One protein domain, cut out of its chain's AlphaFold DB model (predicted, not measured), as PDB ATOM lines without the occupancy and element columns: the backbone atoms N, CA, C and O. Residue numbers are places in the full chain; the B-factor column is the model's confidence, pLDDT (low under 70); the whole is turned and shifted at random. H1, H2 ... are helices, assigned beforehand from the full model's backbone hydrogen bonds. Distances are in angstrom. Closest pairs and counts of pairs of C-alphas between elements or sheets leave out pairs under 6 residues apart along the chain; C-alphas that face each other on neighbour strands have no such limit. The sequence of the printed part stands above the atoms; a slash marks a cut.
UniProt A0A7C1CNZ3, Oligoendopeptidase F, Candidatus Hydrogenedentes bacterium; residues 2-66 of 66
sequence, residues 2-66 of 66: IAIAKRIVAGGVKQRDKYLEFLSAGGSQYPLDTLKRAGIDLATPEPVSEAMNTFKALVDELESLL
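Overview. This is residues 2 to 66 of the 66 residues of the protein "Oligoendopeptidase F" of Candidatus Hydrogenedentes bacterium (UniProt A0A7C1CNZ3). A long straight helix, H4, reaches out from a small loose head of three short helices, H1, H2 and H3. The first part of H4 packs crosswise on H1, while its far part, residues 56 to 64, sticks out free together with the last two residues; in the head, H2 and H3 make a helical hairpin, and H1 packs on H2 at a slant. The printed part has 65 residues with four named helices, in the order H1, H2, H3, H4, and no named strand; the class is all helix. The whole is loose, with a radius of gyration of the C-alphas of 14.2 A, and elongated, spanning 47 by 26 by 17 A.

Along the chain. H1 is residues 2 to 9, beginning at C-alpha 2 at (28.445, 38.893, -29.719). H2 is residues 13 to 24 and measures 16.3 A from first to last C-alpha. H3 is residues 31 to 37, and its last C-alpha, that of Arg 37, is at (35.301, 53.888, -31.132). H4 is residues 46 to 64, the longest helix with 19 residues; it measures 26.8 A and ends at C-alpha 64 at (19.744, 22.310, -17.871).

Arrangement. H1 touches H2 at a steep tilt of 49 degrees, opposite ways. Their closest C-alphas are those of Ile 8 and Gln 15, 5.4 A apart, and H2 touches H1 with residues 15 to 19 alone. H2 and H3 form a helical hairpin: they touch at a shallow tilt of 26 degrees, opposite ways, H2 with residues 18 to 22 alone. The closest C-alphas of this pair are those of Phe 22 and Thr 34, 5.8 A apart. H1 also touches H4, about perpendicular at 81 degrees, H4 with residues 47 to 54 alone; the closest C-alphas are those of Ile 2 and Ala 51, 6.0 A apart. H1 and H3 are apart, H2 and H4 are apart, and H3 and H4 are apart. The helix packing is mostly crossed, but only just, with 1 of the 3 touching pairs at a shallow tilt. In H1, H2, H3 and H4 every O i to N i+4 pair is within hydrogen-bond range.

Size, cuts and confidence. The two C-alphas farthest apart are those of Ser 28 and Leu 66, at 47.0 A. Residues 9 to 14 stand free, and so do residues 56 to 66, of which 56 to 64 belong to H4. Without these stretches the body has 48 residues and spans 31 by 21 by 13 A. The printed part has no cut and ends at residue 66, the chain's last residue. The link from H1 to H2 is tight, and the links from H2 to H3 and from H3 to H4 are short. The mean pLDDT of the printed part is 88.0, and no printed residue is under 70.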
ATOM      1  N   ILE A   2      29.149  39.144 -31.000       76.50
ATOM      2  CA  ILE A   2      28.445  38.893 -29.719       76.50
ATOM      3  C   ILE A   2      28.564  40.053 -28.711       76.50
ATOM      4  O   ILE A   2      27.549  40.518 -28.206       76.50
ATOM      5  N   ALA A   3      29.770  40.583 -28.475       75.69
ATOM      6  CA  ALA A   3      29.970  41.689 -27.529       75.69
ATOM      7  C   ALA A   3      29.232  42.986 -27.933       75.69
ATOM      8  O   ALA A   3      28.687  43.681 -27.081       75.69
ATOM      9  N   ILE A   4      29.156  43.298 -29.237       77.81
ATOM     10  CA  ILE A   4      28.376  44.443 -29.751       77.81
ATOM     11  C   ILE A   4      26.889  44.217 -29.483       77.81
ATOM     12  O   ILE A   4      26.228  45.070 -28.895       77.81
ATOM     13  N   ALA A   5      26.379  43.053 -29.890       81.56
ATOM     14  CA  ALA A   5      24.966  42.715 -29.769       81.56
ATOM     15  C   ALA A   5      24.505  42.758 -28.305       81.56
ATOM     16  O   ALA A   5      23.513  43.411 -27.993       81.56
ATOM     17  N   LYS A   6      25.280  42.160 -27.392       80.44
ATOM     18  CA  LYS A   6      24.981  42.154 -25.955       80.44
ATOM     19  C   LYS A   6      24.900  43.569 -25.377       80.44
ATOM     20  O   LYS A   6      23.979  43.870 -24.625       80.44
ATOM     21  N   ARG A   7      25.815  44.460 -25.772       80.25
ATOM     22  CA  ARG A   7      25.832  45.861 -25.315       80.25
ATOM     23  C   ARG A   7      24.682  46.693 -25.865       80.25
ATOM     24  O   ARG A   7      24.236  47.601 -25.175       80.25
ATOM     25  N   ILE A   8      24.216  46.411 -27.078       83.75
ATOM     26  CA  ILE A   8      23.041  47.084 -27.644       83.75
ATOM     27  C   ILE A   8      21.776  46.610 -26.933       83.75
ATOM     28  O   ILE A   8      20.976  47.440 -26.519       83.75
ATOM     29  N   VAL A   9      21.621  45.294 -26.757       83.25
ATOM     30  CA  VAL A   9      20.434  44.692 -26.130       83.25
ATOM     31  C   VAL A   9      20.320  45.073 -24.650       83.25
ATOM     32  O   VAL A   9      19.226  45.376 -24.189       83.25
ATOM     33  N   ALA A  10      21.432  45.096 -23.910       83.88
ATOM     34  CA  ALA A  10      21.452  45.465 -22.489       83.88
ATOM     35  C   ALA A  10      21.614  46.980 -22.234       83.88
ATOM     36  O   ALA A  10      21.564  47.423 -21.089       83.88
ATOM     37  N   GLY A  11      21.897  47.765 -23.276       83.06
ATOM     38  CA  GLY A  11      22.232  49.184 -23.174       83.06
ATOM     39  C   GLY A  11      21.050  50.126 -23.393       83.06
ATOM     40  O   GLY A  11      19.901  49.718 -23.510       83.06
ATOM     41  N   GLY A  12      21.355  51.423 -23.466       84.62
ATOM     42  CA  GLY A  12      20.398  52.481 -23.788       84.62
ATOM     43  C   GLY A  12      20.796  53.264 -25.040       84.62
ATOM     44  O   GLY A  12      21.585  52.810 -25.871       84.62
ATOM     45  N   VAL A  13      20.280  54.489 -25.155       89.31
ATOM     46  CA  VAL A  13      20.490  55.390 -26.306       89.31
ATOM     47  C   VAL A  13      21.968  55.515 -26.697       89.31
ATOM     48  O   VAL A  13      22.313  55.399 -27.867       89.31
ATOM     49  N   LYS A  14      22.868  55.627 -25.714       87.88
ATOM     50  CA  LYS A  14      24.316  55.746 -25.943       87.88
ATOM     51  C   LYS A  14      24.926  54.529 -26.654       87.88
ATOM     52  O   LYS A  14      25.824  54.688 -27.475       87.88
ATOM     53  N   GLN A  15      24.489  53.314 -26.324       87.62
ATOM     54  CA  GLN A  15      24.997  52.079 -26.930       87.62
ATOM     55  C   GLN A  15      24.455  51.903 -28.348       87.62
ATOM     56  O   GLN A  15      25.203  51.496 -29.238       87.62
ATOM     57  N   ARG A  16      23.191  52.284 -28.570       87.75
ATOM     58  CA  ARG A  16      22.599  52.363 -29.908       87.75
ATOM     59  C   ARG A  16      23.373  53.339 -30.795       87.75
ATOM     60  O   ARG A  16      23.742  52.977 -31.904       87.75
ATOM     61  N   ASP A  17      23.651  54.544 -30.309       88.69
ATOM     62  CA  ASP A  17      24.305  55.578 -31.117       88.69
ATOM     63  C   ASP A  17      25.739  55.176 -31.498       88.69
ATOM     64  O   ASP A  17      26.125  55.313 -32.654       88.69
ATOM     65  N   LYS A  18      26.489  54.552 -30.577       85.31
ATOM     66  CA  LYS A  18      27.807  53.961 -30.880       85.31
ATOM     67  C   LYS A  18      27.751  52.866 -31.944       85.31
ATOM     68  O   LYS A  18      28.680  52.718 -32.733       85.31
ATOM     69  N   TYR A  19      26.684  52.071 -31.953       86.94
ATOM     70  CA  TYR A  19      26.491  51.054 -32.981       86.94
ATOM     71  C   TYR A  19      26.173  51.675 -34.341       86.94
ATOM     72  O   TYR A  19      26.728  51.250 -35.351       86.94
ATOM     73  N   LEU A  20      25.330  52.709 -34.373       88.12
ATOM     74  CA  LEU A  20      25.039  53.445 -35.603       88.12
ATOM     75  C   LEU A  20      26.286  54.151 -36.148       88.12
ATOM     76  O   LEU A  20      26.518  54.105 -37.353       88.12
ATOM     77  N   GLU A  21      27.125  54.718 -35.279       85.50
ATOM     78  CA  GLU A  21      28.430  55.274 -35.655       85.50
ATOM     79  C   GLU A  21      29.317  54.199 -36.306       85.50
ATOM     80  O   GLU A  21      29.815  54.404 -37.414       85.50
ATOM     81  N   PHE A  22      29.433  53.022 -35.680       85.69
ATOM     82  CA  PHE A  22      30.175  51.885 -36.233       85.69
ATOM     83  C   PHE A  22      29.675  51.476 -37.626       85.69
ATOM     84  O   PHE A  22      30.483  51.298 -38.536       85.69
ATOM     85  N   LEU A  23      28.357  51.358 -37.812       88.31
ATOM     86  CA  LEU A  23      27.772  51.014 -39.110       88.31
ATOM     87  C   LEU A  23      28.006  52.108 -40.160       88.31
ATOM     88  O   LEU A  23      28.301  51.797 -41.314       88.31
ATOM     89  N   SER A  24      27.907  53.380 -39.763       87.06
ATOM     90  CA  SER A  24      28.091  54.527 -40.662       87.06
ATOM     91  C   SER A  24      29.522  54.666 -41.186       87.06
ATOM     92  O   SER A  24      29.722  55.184 -42.282       87.06
ATOM     93  N   ALA A  25      30.516  54.159 -40.448       85.44
ATOM     94  CA  ALA A  25      31.913  54.173 -40.876       85.44
ATOM     95  C   ALA A  25      32.173  53.277 -42.104       85.44
ATOM     96  O   ALA A  25      33.137  53.506 -42.847       85.44
ATOM     97  N   GLY A  26      31.313  52.278 -42.345       81.38
ATOM     98  CA  GLY A  26      31.416  51.361 -43.477       81.38
ATOM     99  C   GLY A  26      32.812  50.736 -43.590       81.38
ATOM    100  O   GLY A  26      33.357  50.229 -42.613       81.38
ATOM    101  N   GLY A  27      33.401  50.800 -44.789       79.62
ATOM    102  CA  GLY A  27      34.779  50.361 -45.063       79.62
ATOM    103  C   GLY A  27      35.807  51.493 -45.157       79.62
ATOM    104  O   GLY A  27      36.916  51.263 -45.627       79.62
ATOM    105  N   SER A  28      35.443  52.723 -44.779       79.31
ATOM    106  CA  SER A  28      36.306  53.908 -44.940       79.31
ATOM    107  C   SER A  28      37.365  54.063 -43.839       79.31
ATOM    108  O   SER A  28      38.282  54.870 -43.970       79.31
ATOM    109  N   GLN A  29      37.240  53.292 -42.756       82.56
ATOM    110  CA  GLN A  29      38.125  53.308 -41.593       82.56
ATOM    111  C   GLN A  29      38.646  51.903 -41.290       82.56
ATOM    112  O   GLN A  29      37.999  50.903 -41.611       82.56
ATOM    113  N   TYR A  30      39.808  51.823 -40.638       86.94
ATOM    114  CA  TYR A  30      40.367  50.543 -40.226       86.94
ATOM    115  C   TYR A  30      39.438  49.837 -39.226       86.94
ATOM    116  O   TYR A  30      39.032  50.449 -38.235       86.94
ATOM    117  N   PRO A  31      39.143  48.538 -39.419       83.94
ATOM    118  CA  PRO A  31      38.157  47.825 -38.604       83.94
ATOM    119  C   PRO A  31      38.416  47.878 -37.092       83.94
ATOM    120  O   PRO A  31      37.475  48.005 -36.311       83.94
ATOM    121  N   LEU A  32      39.684  47.801 -36.669       87.56
ATOM    122  CA  LEU A  32      40.052  47.866 -35.251       87.56
ATOM    123  C   LEU A  32      39.756  49.238 -34.639       87.56
ATOM    124  O   LEU A  32      39.259  49.309 -33.514       87.56
ATOM    125  N   ASP A  33      39.985  50.313 -35.390       87.88
ATOM    126  CA  ASP A  33      39.716  51.673 -34.929       87.88
ATOM    127  C   ASP A  33      38.213  51.911 -34.786       87.88
ATOM    128  O   ASP A  33      37.761  52.467 -33.781       87.88
ATOM    129  N   THR A  34      37.419  51.438 -35.750       87.31
ATOM    130  CA  THR A  34      35.957  51.556 -35.705       87.31
ATOM    131  C   THR A  34      35.370  50.776 -34.525       87.31
ATOM    132  O   THR A  34      34.489  51.275 -33.821       87.31
ATOM    133  N   LEU A  35      35.885  49.574 -34.247       86.00
ATOM    134  CA  LEU A  35      35.480  48.783 -33.080       86.00
ATOM    135  C   LEU A  35      35.847  49.479 -31.767       86.00
ATOM    136  O   LEU A  35      35.011  49.567 -30.861       86.00
ATOM    137  N   LYS A  36      37.056  50.042 -31.678       87.81
ATOM    138  CA  LYS A  36      37.515  50.770 -30.492       87.81
ATOM    139  C   LYS A  36      36.651  52.001 -30.210       87.81
ATOM    140  O   LYS A  36      36.257  52.208 -29.061       87.81
ATOM    141  N   ARG A  37      36.258  52.761 -31.242       84.06
ATOM    142  CA  ARG A  37      35.301  53.888 -31.132       84.06
ATOM    143  C   ARG A  37      33.918  53.437 -30.655       84.06
ATOM    144  O   ARG A  37      33.349  54.043 -29.746       84.06
ATOM    145  N   ALA A  38      33.444  52.292 -31.150       81.88
ATOM    146  CA  ALA A  38      32.227  51.643 -30.658       81.88
ATOM    147  C   ALA A  38      32.346  51.146 -29.196       81.88
ATOM    148  O   ALA A  38      31.368  50.698 -28.592       81.88
ATOM    149  N   GLY A  39      33.530  51.268 -28.586       81.44
ATOM    150  CA  GLY A  39      33.831  50.901 -27.207       81.44
ATOM    151  C   GLY A  39      34.354  49.477 -27.045       81.44
ATOM    152  O   GLY A  39      34.388  48.985 -25.918       81.44
ATOM    153  N   ILE A  40      34.711  48.794 -28.132       86.62
ATOM    154  CA  ILE A  40      35.246  47.429 -28.120       86.62
ATOM    155  C   ILE A  40      36.712  47.474 -28.508       86.62
ATOM    156  O   ILE A  40      37.053  47.602 -29.680       86.62
ATOM    157  N   ASP A  41      37.579  47.336 -27.512       90.50
ATOM    158  CA  ASP A  41      39.015  47.292 -27.740       90.50
ATOM    159  C   ASP A  41      39.507  45.842 -27.829       90.50
ATOM    160  O   ASP A  41      39.663  45.162 -26.817       90.50
ATOM    161  N   LEU A  42      39.752  45.365 -29.052       88.56
ATOM    162  CA  LEU A  42      40.281  44.019 -29.297       88.56
ATOM    163  C   LEU A  42      41.769  43.862 -28.935       88.56
ATOM    164  O   LEU A  42      42.271  42.744 -28.983       88.56
ATOM    165  N   ALA A  43      42.470  44.938 -28.558       91.69
ATOM    166  CA  ALA A  43      43.820  44.838 -27.996       91.69
ATOM    167  C   ALA A  43      43.811  44.384 -26.523       91.69
ATOM    168  O   ALA A  43      44.866  44.147 -25.937       91.69
ATOM    169  N   THR A  44      42.625  44.279 -25.927       92.31
ATOM    170  CA  THR A  44      42.411  43.869 -24.541       92.31
ATOM    171  C   THR A  44      41.746  42.480 -24.512       92.31
ATOM    172  O   THR A  44      41.048  42.126 -25.467       92.31
ATOM    173  N   PRO A  45      41.977  41.637 -23.488       93.62
ATOM    174  CA  PRO A  45      41.391  40.290 -23.419       93.62
ATOM    175  C   PRO A  45      39.863  40.273 -23.212       93.62
ATOM    176  O   PRO A  45      39.203  39.262 -23.478       93.62
ATOM    177  N   GLU A  46      39.283  41.374 -22.746       91.38
ATOM    178  CA  GLU A  46      37.899  41.501 -22.294       91.38
ATOM    179  C   GLU A  46      36.868  41.107 -23.365       91.38
ATOM    180  O   GLU A  46      35.979  40.317 -23.041       91.38
ATOM    181  N   PRO A  47      36.947  41.560 -24.637       89.19
ATOM    182  CA  PRO A  47      35.935  41.214 -25.635       89.19
ATOM    183  C   PRO A  47      35.899  39.720 -25.966       89.19
ATOM    184  O   PRO A  47      34.832  39.182 -26.272       89.19
ATOM    185  N   VAL A  48      37.054  39.048 -25.909       90.94
ATOM    186  CA  VAL A  48      37.155  37.602 -26.138       90.94
ATOM    187  C   VAL A  48      36.594  36.851 -24.933       90.94
ATOM    188  O   VAL A  48      35.767  35.955 -25.103       90.94
ATOM    189  N   SER A  49      36.970  37.256 -23.717       92.50
ATOM    190  CA  SER A  49      36.431  36.674 -22.483       92.50
ATOM    191  C   SER A  49      34.903  36.808 -22.404       92.50
ATOM    192  O   SER A  49      34.206  35.836 -22.119       92.50
ATOM    193  N   GLU A  50      34.351  37.974 -22.751       90.31
ATOM    194  CA  GLU A  50      32.905  38.226 -22.752       90.31
ATOM    195  C   GLU A  50      32.150  37.325 -23.750       90.31
ATOM    196  O   GLU A  50      31.055  36.827 -23.451       90.31
ATOM    197  N   ALA A  51      32.741  37.071 -24.923       90.06
ATOM    198  CA  ALA A  51      32.192  36.141 -25.905       90.06
ATOM    199  C   ALA A  51      32.208  34.692 -25.387       90.06
ATOM    200  O   ALA A  51      31.182  34.015 -25.465       90.06
ATOM    201  N   MET A  52      33.323  34.247 -24.800       94.31
ATOM    202  CA  MET A  52      33.445  32.898 -24.230       94.31
ATOM    203  C   MET A  52      32.486  32.671 -23.059       94.31
ATOM    204  O   MET A  52      31.866  31.615 -22.975       94.31
ATOM    205  N   ASN A  53      32.290  33.673 -22.203       93.88
ATOM    206  CA  ASN A  53      31.320  33.599 -21.111       93.88
ATOM    207  C   ASN A  53      29.882  33.475 -21.628       93.88
ATOM    208  O   ASN A  53      29.079  32.748 -21.054       93.88
ATOM    209  N   THR A  54      29.558  34.164 -22.727       91.44
ATOM    210  CA  THR A  54      28.240  34.041 -23.370       91.44
ATOM    211  C   THR A  54      28.053  32.646 -23.960       91.44
ATOM    212  O   THR A  54      27.002  32.046 -23.769       91.44
ATOM    213  N   PHE A  55      29.079  32.100 -24.618       93.94
ATOM    214  CA  PHE A  55      29.047  30.727 -25.116       93.94
ATOM    215  C   PHE A  55      28.846  29.716 -23.982       93.94
ATOM    216  O   PHE A  55      27.953  28.881 -24.070       93.94
ATOM    217  N   LYS A  56      29.614  29.838 -22.890       96.62
ATOM    218  CA  LYS A  56      29.473  28.975 -21.712       96.62
ATOM    219  C   LYS A  56      28.046  29.008 -21.160       96.62
ATOM    220  O   LYS A  56      27.467  27.954 -20.952       96.62
ATOM    221  N   ALA A  57      27.473  30.199 -20.977       95.25
ATOM    222  CA  ALA A  57      26.118  30.340 -20.448       95.25
ATOM    223  C   ALA A  57      25.063  29.645 -21.328       95.25
ATOM    224  O   ALA A  57      24.148  29.028 -20.800       95.25
ATOM    225  N   LEU A  58      25.214  29.706 -22.657       95.31
ATOM    226  CA  LEU A  58      24.319  29.013 -23.589       95.31
ATOM    227  C   LEU A  58      24.464  27.485 -23.513       95.31
ATOM    228  O   LEU A  58      23.474  26.774 -23.660       95.31
ATOM    229  N   VAL A  59      25.680  26.974 -23.287       97.75
ATOM    230  CA  VAL A  59      25.901  25.535 -23.066       97.75
ATOM    231  C   VAL A  59      25.285  25.098 -21.738       97.75
ATOM    232  O   VAL A  59      24.549  24.118 -21.725       97.75
ATOM    233  N   ASP A  60      25.517  25.847 -20.656       97.94
ATOM    234  CA  ASP A  60      24.931  25.554 -19.342       97.94
ATOM    235  C   ASP A  60      23.383  25.551 -19.412       97.94
ATOM    236  O   ASP A  60      22.725  24.694 -18.823       97.94
ATOM    237  N   GLU A  61      22.785  26.497 -20.154       97.38
ATOM    238  CA  GLU A  61      21.334  26.552 -20.388       97.38
ATOM    239  C   GLU A  61      20.842  25.304 -21.127       97.38
ATOM    240  O   GLU A  61      19.873  24.679 -20.694       97.38
ATOM    241  N   LEU A  62      21.529  24.902 -22.199       97.69
ATOM    242  CA  LEU A  62      21.196  23.693 -22.950       97.69
ATOM    243  C   LEU A  62      21.272  22.436 -22.072       97.69
ATOM    244  O   LEU A  62      20.360  21.615 -22.122       97.69
ATOM    245  N   GLU A  63      22.325  22.294 -21.265       97.38
ATOM    246  CA  GLU A  63      22.489  21.169 -20.334       97.38
ATOM    247  C   GLU A  63      21.359  21.107 -19.300       97.38
ATOM    248  O   GLU A  63      20.927  20.017 -18.943       97.38
ATOM    249  N   SER A  64      20.842  22.254 -18.849       97.50
ATOM    250  CA  SER A  64      19.744  22.310 -17.871       97.50
ATOM    251  C   SER A  64      18.369  21.901 -18.421       97.50
ATOM    252  O   SER A  64      17.447  21.655 -17.642       97.50
ATOM    253  N   LEU A  65      18.219  21.862 -19.749       95.50
ATOM    254  CA  LEU A  65      16.979  21.502 -20.443       95.50
ATOM    255  C   LEU A  65      16.930  20.023 -20.874       95.50
ATOM    256  O   LEU A  65      15.903  19.592 -21.406       95.50
ATOM    257  N   LEU A  66      18.022  19.276 -20.676       85.12
ATOM    258  CA  LEU A  66      18.158  17.842 -20.957       85.12
ATOM    259  C   LEU A  66      17.926  17.001 -19.694       85.12
ATOM    260  O   LEU A  66      17.355  15.896 -19.849       85.12
TER     261      LEU A  66